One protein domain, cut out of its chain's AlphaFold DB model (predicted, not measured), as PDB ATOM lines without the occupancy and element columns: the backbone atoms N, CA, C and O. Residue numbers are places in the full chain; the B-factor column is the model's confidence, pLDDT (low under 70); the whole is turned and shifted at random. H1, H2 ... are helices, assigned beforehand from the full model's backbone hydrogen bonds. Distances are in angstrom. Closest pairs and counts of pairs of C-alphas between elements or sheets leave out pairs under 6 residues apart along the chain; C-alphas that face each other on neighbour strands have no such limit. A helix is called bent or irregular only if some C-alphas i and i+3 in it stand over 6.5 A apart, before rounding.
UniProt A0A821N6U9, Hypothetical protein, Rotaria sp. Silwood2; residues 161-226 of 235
ATOM      1  N   GLN A 161     -38.032 -29.935   7.623       73.50
ATOM      2  CA  GLN A 161     -37.961 -29.825   6.172       73.50
ATOM      3  C   GLN A 161     -39.222 -29.162   5.616       73.50
ATOM      4  O   GLN A 161     -39.109 -28.199   4.874       73.50
ATOM      5  N   GLU A 162     -40.410 -29.602   6.032       78.25
ATOM      6  CA  GLU A 162     -41.689 -29.015   5.615       78.25
ATOM      7  C   GLU A 162     -41.789 -27.529   6.004       78.25
ATOM      8  O   GLU A 162     -42.185 -26.700   5.184       78.25
ATOM      9  N   GLN A 163     -41.367 -27.161   7.222       78.69
ATOM     10  CA  GLN A 163     -41.314 -25.758   7.654       78.69
ATOM     11  C   GLN A 163     -40.330 -24.930   6.823       78.69
ATOM     12  O   GLN A 163     -40.647 -23.800   6.453       78.69
ATOM     13  N   LEU A 164     -39.151 -25.476   6.515       74.00
ATOM     14  CA  LEU A 164     -38.162 -24.811   5.671       74.00
ATOM     15  C   LEU A 164     -38.692 -24.627   4.246       74.00
ATOM     16  O   LEU A 164     -38.634 -23.521   3.720       74.00
ATOM     17  N   THR A 165     -39.258 -25.674   3.647       73.75
ATOM     18  CA  THR A 165     -39.879 -25.618   2.319       73.75
ATOM     19  C   THR A 165     -40.988 -24.571   2.280       73.75
ATOM     20  O   THR A 165     -41.035 -23.782   1.341       73.75
ATOM     21  N   LYS A 166     -41.832 -24.495   3.317       79.69
ATOM     22  CA  LYS A 166     -42.866 -23.460   3.428       79.69
ATOM     23  C   LYS A 166     -42.258 -22.054   3.480       79.69
ATOM     24  O   LYS A 166     -42.642 -21.200   2.693       79.69
ATOM     25  N   GLN A 167     -41.261 -21.835   4.340       74.62
ATOM     26  CA  GLN A 167     -40.572 -20.542   4.450       74.62
ATOM     27  C   GLN A 167     -39.876 -20.128   3.144       74.62
ATOM     28  O   GLN A 167     -39.907 -18.951   2.782       74.62
ATOM     29  N   LEU A 168     -39.279 -21.079   2.420       72.12
ATOM     30  CA  LEU A 168     -38.672 -20.846   1.108       72.12
ATOM     31  C   LEU A 168     -39.724 -20.576   0.025       72.12
ATOM     32  O   LEU A 168     -39.506 -19.722  -0.825       72.12
ATOM     33  N   ALA A 169     -40.881 -21.237   0.059       76.38
ATOM     34  CA  ALA A 169     -41.973 -20.936  -0.863       76.38
ATOM     35  C   ALA A 169     -42.538 -19.524  -0.625       76.38
ATOM     36  O   ALA A 169     -42.813 -18.790  -1.576       76.38
ATOM     37  N   ASP A 170     -42.656 -19.111   0.638       74.94
ATOM     38  CA  ASP A 170     -43.160 -17.788   1.011       74.94
ATOM     39  C   ASP A 170     -42.157 -16.658   0.686       74.94
ATOM     40  O   ASP A 170     -42.574 -15.520   0.470       74.94
ATOM     41  N   ARG A 171     -40.851 -16.958   0.548       68.81
ATOM     42  CA  ARG A 171     -39.805 -16.019   0.067       68.81
ATOM     43  C   ARG A 171     -40.172 -15.400  -1.280       68.81
ATOM     44  O   ARG A 171     -39.968 -14.199  -1.471       68.81
ATOM     45  N   HIS A 172     -40.666 -16.225  -2.201       67.19
ATOM     46  CA  HIS A 172     -40.916 -15.855  -3.597       67.19
ATOM     47  C   HIS A 172     -42.301 -15.227  -3.811       67.19
ATOM     48  O   HIS A 172     -42.571 -14.686  -4.880       67.19
ATOM     49  N   LYS A 173     -43.175 -15.237  -2.795       77.06
ATOM     50  CA  LYS A 173     -44.469 -14.546  -2.844       77.06
ATOM     51  C   LYS A 173     -44.278 -13.061  -2.531       77.06
ATOM     52  O   LYS A 173     -43.772 -12.698  -1.469       77.06
ATOM     53  N   SER A 174     -44.722 -12.179  -3.421       64.12
ATOM     54  CA  SER A 174     -44.791 -10.742  -3.145       64.12
ATOM     55  C   SER A 174     -45.847 -10.481  -2.062       64.12
ATOM     56  O   SER A 174     -47.048 -10.561  -2.298       64.12
ATOM     57  N   GLY A 175     -45.412 -10.212  -0.827       74.75
ATOM     58  CA  GLY A 175     -46.338 -10.004   0.288       74.75
ATOM     59  C   GLY A 175     -45.669  -9.756   1.639       74.75
ATOM     60  O   GLY A 175     -44.446  -9.808   1.785       74.75
ATOM     61  N   LYS A 176     -46.495  -9.492   2.661       75.56
ATOM     62  CA  LYS A 176     -46.045  -9.248   4.047       75.56
ATOM     63  C   LYS A 176     -45.208 -10.408   4.617       75.56
ATOM     64  O   LYS A 176     -44.324 -10.164   5.435       75.56
ATOM     65  N   GLU A 177     -45.445 -11.639   4.166       69.12
ATOM     66  CA  GLU A 177     -44.739 -12.843   4.631       69.12
ATOM     67  C   GLU A 177     -43.277 -12.906   4.156       69.12
ATOM     68  O   GLU A 177     -42.390 -13.183   4.965       69.12
ATOM     69  N   SER A 178     -42.995 -12.534   2.902       69.69
ATOM     70  CA  SER A 178     -41.621 -12.452   2.377       69.69
ATOM     71  C   SER A 178     -40.790 -11.403   3.129       69.69
ATOM     72  O   SER A 178     -39.655 -11.661   3.540       69.69
ATOM     73  N   ASN A 179     -41.387 -10.249   3.449       72.56
ATOM     74  CA  ASN A 179     -40.740  -9.230   4.282       72.56
ATOM     75  C   ASN A 179     -40.407  -9.757   5.686       72.56
ATOM     76  O   ASN A 179     -39.324  -9.478   6.210       72.56
ATOM     77  N   LEU A 180     -41.303 -10.544   6.294       72.44
ATOM     78  CA  LEU A 180     -41.061 -11.154   7.600       72.44
ATOM     79  C   LEU A 180     -39.907 -12.166   7.537       72.44
ATOM     80  O   LEU A 180     -39.015 -12.096   8.387       72.44
ATOM     81  N   PHE A 181     -39.881 -13.040   6.524       71.31
ATOM     82  CA  PHE A 181     -38.788 -13.988   6.283       71.31
ATOM     83  C   PHE A 181     -37.439 -13.267   6.193       71.31
ATOM     84  O   PHE A 181     -36.551 -13.500   7.018       71.31
ATOM     85  N   TRP A 182     -37.308 -12.299   5.280       68.62
ATOM     86  CA  TRP A 182     -36.061 -11.553   5.110       68.62
ATOM     87  C   TRP A 182     -35.682 -10.744   6.351       68.62
ATOM     88  O   TRP A 182     -34.499 -10.658   6.687       68.62
ATOM     89  N   SER A 183     -36.653 -10.183   7.080       73.31
ATOM     90  CA  SER A 183     -36.381  -9.443   8.319       73.31
ATOM     91  C   SER A 183     -35.786 -10.326   9.420       73.31
ATOM     92  O   SER A 183     -34.911  -9.866  10.159       73.31
ATOM     93  N   ARG A 184     -36.223 -11.590   9.522       71.19
ATOM     94  CA  ARG A 184     -35.694 -12.571  10.481       71.19
ATOM     95  C   ARG A 184     -34.309 -13.039  10.050       71.19
ATOM     96  O   ARG A 184     -33.372 -12.947  10.837       71.19
ATOM     97  N   THR A 185     -34.152 -13.415   8.783       67.19
ATOM     98  CA  THR A 185     -32.889 -13.911   8.222       67.19
ATOM     99  C   THR A 185     -31.770 -12.863   8.283       67.19
ATOM    100  O   THR A 185     -30.668 -13.159   8.739       67.19
ATOM    101  N   LYS A 186     -32.054 -11.593   7.952       68.25
ATOM    102  CA  LYS A 186     -31.067 -10.494   8.004       68.25
ATOM    103  C   LYS A 186     -30.463 -10.262   9.387       68.25
ATOM    104  O   LYS A 186     -29.330  -9.792   9.475       68.25
ATOM    105  N   ARG A 187     -31.191 -10.552  10.473       67.25
ATOM    106  CA  ARG A 187     -30.681 -10.353  11.845       67.25
ATOM    107  C   ARG A 187     -29.459 -11.223  12.133       67.25
ATOM    108  O   ARG A 187     -28.594 -10.781  12.881       67.25
ATOM    109  N   HIS A 188     -29.352 -12.389  11.496       64.25
ATOM    110  CA  HIS A 188     -28.223 -13.308  11.658       64.25
ATOM    111  C   HIS A 188     -26.949 -12.863  10.925       64.25
ATOM    112  O   HIS A 188     -25.876 -13.389  11.202       64.25
ATOM    113  N   PHE A 189     -27.051 -11.869  10.039       61.38
ATOM    114  CA  PHE A 189     -25.939 -11.343   9.241       61.38
ATOM    115  C   PHE A 189     -25.490  -9.934   9.675       61.38
ATOM    116  O   PHE A 189     -24.664  -9.307   9.014       61.38
ATOM    117  N   ARG A 190     -26.020  -9.391  10.783       66.69
ATOM    118  CA  ARG A 190     -25.624  -8.059  11.275       66.69
ATOM    119  C   ARG A 190     -24.249  -8.093  11.953       66.69
ATOM    120  O   ARG A 190     -24.027  -8.843  12.896       66.69
ATOM    121  N   LYS A 191     -23.362  -7.188  11.525       58.31
ATOM    122  CA  LYS A 191     -21.937  -7.085  11.912       58.31
ATOM    123  C   LYS A 191     -21.635  -7.146  13.419       58.31
ATOM    124  O   LYS A 191     -20.567  -7.617  13.786       58.31
ATOM    125  N   ALA A 192     -22.534  -6.655  14.274       65.62
ATOM    126  CA  ALA A 192     -22.304  -6.572  15.719       65.62
ATOM    127  C   ALA A 192     -22.576  -7.887  16.478       65.62
ATOM    128  O   ALA A 192     -22.123  -8.033  17.608       65.62
ATOM    129  N   SER A 193     -23.307  -8.837  15.882       53.62
ATOM    130  CA  SER A 193     -23.719 -10.082  16.553       53.62
ATOM    131  C   SER A 193     -23.685 -11.334  15.664       53.62
ATOM    132  O   SER A 193     -24.041 -12.418  16.124       53.62
ATOM    133  N   ALA A 194     -23.263 -11.217  14.403       58.84
ATOM    134  CA  ALA A 194     -23.182 -12.343  13.482       58.84
ATOM    135  C   ALA A 194     -21.934 -13.201  13.736       58.84
ATOM    136  O   ALA A 194     -20.806 -12.707  13.713       58.84
ATOM    137  N   SER A 195     -22.130 -14.513  13.891       58.81
ATOM    138  CA  SER A 195     -21.048 -15.508  13.859       58.81
ATOM    139  C   SER A 195     -20.422 -15.656  12.462       58.81
ATOM    140  O   SER A 195     -19.307 -16.154  12.334       58.81
ATOM    141  N   LEU A 196     -21.112 -15.184  11.418       70.44
ATOM    142  CA  LEU A 196     -20.661 -15.180  10.027       70.44
ATOM    143  C   LEU A 196     -20.255 -13.770   9.573       70.44
ATOM    144  O   LEU A 196     -21.056 -12.840   9.613       70.44
ATOM    145  N   ARG A 197     -19.012 -13.627   9.091       77.69
ATOM    146  CA  ARG A 197     -18.441 -12.349   8.608       77.69
ATOM    147  C   ARG A 197     -18.575 -12.127   7.095       77.69
ATOM    148  O   ARG A 197     -18.291 -11.029   6.622       77.69
ATOM    149  N   GLY A 198     -18.961 -13.161   6.357       84.81
ATOM    150  CA  GLY A 198     -19.104 -13.161   4.905       84.81
ATOM    151  C   GLY A 198     -19.360 -14.573   4.380       84.81
ATOM    152  O   GLY A 198     -19.125 -15.544   5.098       84.81
ATOM    153  N   LEU A 199     -19.856 -14.678   3.152       86.31
ATOM    154  CA  LEU A 199     -19.995 -15.937   2.416       86.31
ATOM    155  C   LEU A 199     -19.179 -15.872   1.135       86.31
ATOM    156  O   LEU A 199     -19.055 -14.803   0.544       86.31
ATOM    157  N   ILE A 200     -18.638 -17.009   0.717       86.31
ATOM    158  CA  ILE A 200     -17.944 -17.154  -0.562       86.31
ATOM    159  C   ILE A 200     -18.895 -17.898  -1.497       86.31
ATOM    160  O   ILE A 200     -19.369 -18.982  -1.162       86.31
ATOM    161  N   SER A 201     -19.225 -17.277  -2.625       84.75
ATOM    162  CA  SER A 201     -20.042 -17.880  -3.684       84.75
ATOM    163  C   SER A 201     -19.275 -18.992  -4.426       84.75
ATOM    164  O   SER A 201     -18.049 -19.065  -4.306       84.75
ATOM    165  N   PRO A 202     -19.952 -19.848  -5.219       79.00
ATOM    166  CA  PRO A 202     -19.287 -20.835  -6.079       79.00
ATOM    167  C   PRO A 202     -18.250 -20.213  -7.027       79.00
ATOM    168  O   PRO A 202     -17.197 -20.803  -7.260       79.00
ATOM    169  N   ASP A 203     -18.492 -18.974  -7.458       90.44
ATOM    170  CA  ASP A 203     -17.598 -18.182  -8.313       90.44
ATOM    171  C   ASP A 203     -16.400 -17.588  -7.548       90.44
ATOM    172  O   ASP A 203     -15.649 -16.766  -8.067       90.44
ATOM    173  N   ARG A 204     -16.205 -17.998  -6.286       87.81
ATOM    174  CA  ARG A 204     -15.173 -17.521  -5.350       87.81
ATOM    175  C   ARG A 204     -15.286 -16.045  -4.967       87.81
ATOM    176  O   ARG A 204     -14.413 -15.527  -4.270       87.81
ATOM    177  N   GLU A 205     -16.376 -15.371  -5.321       92.38
ATOM    178  CA  GLU A 205     -16.625 -14.012  -4.851       92.38
ATOM    179  C   GLU A 205     -17.068 -14.023  -3.389       92.38
ATOM    180  O   GLU A 205     -18.050 -14.682  -3.028       92.38
ATOM    181  N   SER A 206     -16.375 -13.256  -2.546       91.56
ATOM    182  CA  SER A 206     -16.779 -13.055  -1.155       91.56
ATOM    183  C   SER A 206     -17.804 -11.924  -1.044       91.56
ATOM    184  O   SER A 206     -17.568 -10.815  -1.524       91.56
ATOM    185  N   SER A 207     -18.918 -12.169  -0.358       90.81
ATOM    186  CA  SER A 207     -19.919 -11.156  -0.036       90.81
ATOM    187  C   SER A 207     -20.044 -10.963   1.470       90.81
ATOM    188  O   SER A 207     -20.133 -11.928   2.230       90.81
ATOM    189  N   LYS A 208     -20.070  -9.697   1.892       88.38
ATOM    190  CA  LYS A 208     -20.332  -9.265   3.276       88.38
ATOM    191  C   LYS A 208     -21.661  -8.514   3.410       88.38
ATOM    192  O   LYS A 208     -21.997  -8.072   4.506       88.38
ATOM    193  N   ASP A 209     -22.376  -8.318   2.301       86.88
ATOM    194  CA  ASP A 209     -23.682  -7.667   2.307       86.88
ATOM    195  C   ASP A 209     -24.738  -8.643   2.863       86.88
ATOM    196  O   ASP A 209     -24.891  -9.739   2.317       86.88
ATOM    197  N   PRO A 210     -25.483  -8.283   3.923       78.19
ATOM    198  CA  PRO A 210     -26.456  -9.174   4.549       78.19
ATOM    199  C   PRO A 210     -27.535  -9.710   3.607       78.19
ATOM    200  O   PRO A 210     -27.974 -10.845   3.781       78.19
ATOM    201  N   GLN A 211     -27.989  -8.914   2.631       79.38
ATOM    202  CA  GLN A 211     -29.007  -9.364   1.679       79.38
ATOM    203  C   GLN A 211     -28.413 -10.389   0.713       79.38
ATOM    204  O   GLN A 211     -28.990 -11.460   0.531       79.38
ATOM    205  N   ARG A 212     -27.243 -10.100   0.139       84.38
ATOM    206  CA  ARG A 212     -26.544 -11.015  -0.768       84.38
ATOM    207  C   ARG A 212     -26.123 -12.306  -0.064       84.38
ATOM    208  O   ARG A 212     -26.292 -13.376  -0.636       84.38
ATOM    209  N   MET A 213     -25.668 -12.235   1.188       83.31
ATOM    210  CA  MET A 213     -25.382 -13.422   2.002       83.31
ATOM    211  C   MET A 213     -26.636 -14.273   2.241       83.31
ATOM    212  O   MET A 213     -26.585 -15.498   2.132       83.31
ATOM    213  N   ALA A 214     -27.769 -13.635   2.539       77.56
ATOM    214  CA  ALA A 214     -29.028 -14.341   2.736       77.56
ATOM    215  C   ALA A 214     -29.512 -15.025   1.444       77.56
ATOM    216  O   ALA A 214     -29.949 -16.171   1.506       77.56
ATOM    217  N   ASN A 215     -29.360 -14.371   0.285       81.19
ATOM    218  CA  ASN A 215     -29.674 -14.958  -1.022       81.19
ATOM    219  C   ASN A 215     -28.767 -16.160  -1.331       81.19
ATOM    220  O   ASN A 215     -29.280 -17.248  -1.555       81.19
ATOM    221  N   LEU A 216     -27.439 -16.004  -1.225       84.75
ATOM    222  CA  LEU A 216     -26.475 -17.092  -1.457       84.75
ATOM    223  C   LEU A 216     -26.745 -18.310  -0.562       84.75
ATOM    224  O   LEU A 216     -26.663 -19.450  -1.010       84.75
ATOM    225  N   THR A 217     -27.086 -18.068   0.707       80.62
ATOM    226  CA  THR A 217     -27.446 -19.139   1.648       80.62
ATOM    227  C   THR A 217     -28.719 -19.855   1.210       80.62
ATOM    228  O   THR A 217     -28.789 -21.081   1.262       80.62
ATOM    229  N   ALA A 218     -29.737 -19.098   0.801       78.88
ATOM    230  CA  ALA A 218     -31.010 -19.660   0.382       78.88
ATOM    231  C   ALA A 218     -30.866 -20.476  -0.912       78.88
ATOM    232  O   ALA A 218     -31.363 -21.596  -0.968       78.88
ATOM    233  N   ASP A 219     -30.113 -19.974  -1.892       83.88
ATOM    234  CA  ASP A 219     -29.858 -20.670  -3.157       83.88
ATOM    235  C   ASP A 219     -29.053 -21.967  -2.931       83.88
ATOM    236  O   ASP A 219     -29.370 -23.007  -3.510       83.88
ATOM    237  N   TYR A 220     -28.072 -21.954  -2.017       82.19
ATOM    238  CA  TYR A 220     -27.357 -23.164  -1.593       82.19
ATOM    239  C   TYR A 220     -28.301 -24.219  -0.999       82.19
ATOM    240  O   TYR A 220     -28.224 -25.393  -1.362       82.19
ATOM    241  N   TYR A 221     -29.212 -23.826  -0.102       75.25
ATOM    242  CA  TYR A 221     -30.172 -24.766   0.479       75.25
ATOM    243  C   TYR A 221     -31.191 -25.274  -0.546       75.25
ATOM    244  O   TYR A 221     -31.518 -26.459  -0.522       75.25
ATOM    245  N   GLU A 222     -31.663 -24.428  -1.464       77.94
ATOM    246  CA  GLU A 222     -32.534 -24.858  -2.565       77.94
ATOM    247  C   GLU A 222     -31.858 -25.944  -3.415       77.94
ATOM    248  O   GLU A 222     -32.496 -26.942  -3.742       77.94
ATOM    249  N   GLN A 223     -30.560 -25.810  -3.706       79.56
ATOM    250  CA  GLN A 223     -29.793 -26.841  -4.412       79.56
ATOM    251  C   GLN A 223     -29.587 -28.105  -3.572       79.56
ATOM    252  O   GLN A 223     -29.774 -29.207  -4.080       79.56
ATOM    253  N   LEU A 224     -29.238 -27.959  -2.290       74.62
ATOM    254  CA  LEU A 224     -28.984 -29.081  -1.379       74.62
ATOM    255  C   LEU A 224     -30.215 -29.982  -1.194       74.62
ATOM    256  O   LEU A 224     -30.076 -31.187  -0.999       74.62
ATOM    257  N   PHE A 225     -31.411 -29.392  -1.223       72.19
ATOM    258  CA  PHE A 225     -32.677 -30.097  -1.025       72.19
ATOM    259  C   PHE A 225     -33.426 -30.413  -2.320       72.19
ATOM    260  O   PHE A 225     -34.509 -30.996  -2.258       72.19
ATOM    261  N   LYS A 226     -32.879 -30.057  -3.486       78.94
ATOM    262  CA  LYS A 226     -33.450 -30.465  -4.767       78.94
ATOM    263  C   LYS A 226     -33.274 -31.974  -4.919       78.94
ATOM    264  O   LYS A 226     -32.170 -32.485  -4.735       78.94
TER     265      LYS A 226
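What this domain is: This is residues 161 to 226 of the 235 residues of the protein "Hypothetical protein" of Rotaria sp. Silwood2 (UniProt A0A821N6U9). Three helices make an open U: H2 is the base, H1 and H3 are the two arms, and a long loop, residues 188 to 209, bulges out beyond the base's last end, on the side of H3 away from H1. The end of H1 meets the first half of H2 and the start of H3 meets its second half, and the arms, whose lines stand at 47 degrees, come nearest each other at Leu 168 and Ala 218 without clearly touching. The printed part has 66 residues, with three named helices in the order H1, H2, H3 and no named strand; the class is all helix. The whole is compact, with a radius of gyration of the C-alphas of 12.4 A, and its C-alphas span 28 by 27 by 20 A along the three main axes.

Where its parts are: H1 holds residues 161 to 171, from Gln 161 to Arg 171, and measures 15.2 A from first to last C-alpha. Its first C-alpha, that of Gln 161, is at (-37.961, -29.825, 6.172). Four residues, 172 to 175, lie between it and H2, which holds residues 176 to 187, from Lys 176 to Arg 187, and measures 17.3 A from first to last C-alpha. C-alpha 176 is at (-46.045, -9.248, 4.047) and C-alpha 187 at (-30.681, -10.353, 11.845), and x rises between them. Residues 188 to 209 hold no named element; within them, residues 199 to 200 pair with residues 206 to 207, antiparallel, in stretches too short to be named. H3, the longest helix by residues, holds residues 210 to 224, from Pro 210 to Leu 224, and measures 20.9 A from first to last C-alpha. It ends with C-alpha 224 at (-28.984, -29.081, -1.379). None of the three helices is bent or irregular.

How they stand to each other: H1 and H2 touch, with 8 pairs of C-alphas within 8 A, and the closest C-alphas are those of Arg 171 and Ser 178, 4.6 A apart. H2 touches H1 with residues 177 to 182 alone. Their lines stand at 71 degrees, only just about perpendicular. H2 and H3 touch as well, with 5 pairs of C-alphas within 8 A; the closest C-alphas are those of Lys 186 and Pro 210, 5.9 A apart. Here H2 uses residues 182 to 186 alone and H3 residues 210 to 214 alone. These two helices are about perpendicular, at 76 degrees, and their centres are 13.6 A apart. H1 and H3 are close but not clearly touching: their closest C-alphas, those of Leu 168 and Ala 218, are 7.8 A apart. They run opposite ways at a steep tilt of 47 degrees. In H1 and H3 every O i to N i+4 pair is within hydrogen-bond range, while in H2 it is 7 of 8.

The domain as a whole: The outline is rounded, and the two C-alphas farthest apart, those of Ala 192 and Lys 226, are 33.4 A from each other. The first and last printed C-alphas, those of Gln 161 and Lys 226, are 11.8 A apart. The printed part runs from residue 161 to residue 226 with no cut, and it is one domain. The link from H1 to H2 is tight, with 4 residues, and the link from H2 to H3 is long, with 22 residues, whose C-alphas lie 9 to 18 A from the mean of the C-alphas. The mean pLDDT of the printed part is 75.6; for H1 it is 75, for H2 71 and for H3 80. The model's confidence is low, under 70, at 17 residues: 171 to 172, 174, 177 to 178, 182 and 185 to 195, of which 185 to 187 belong to H2.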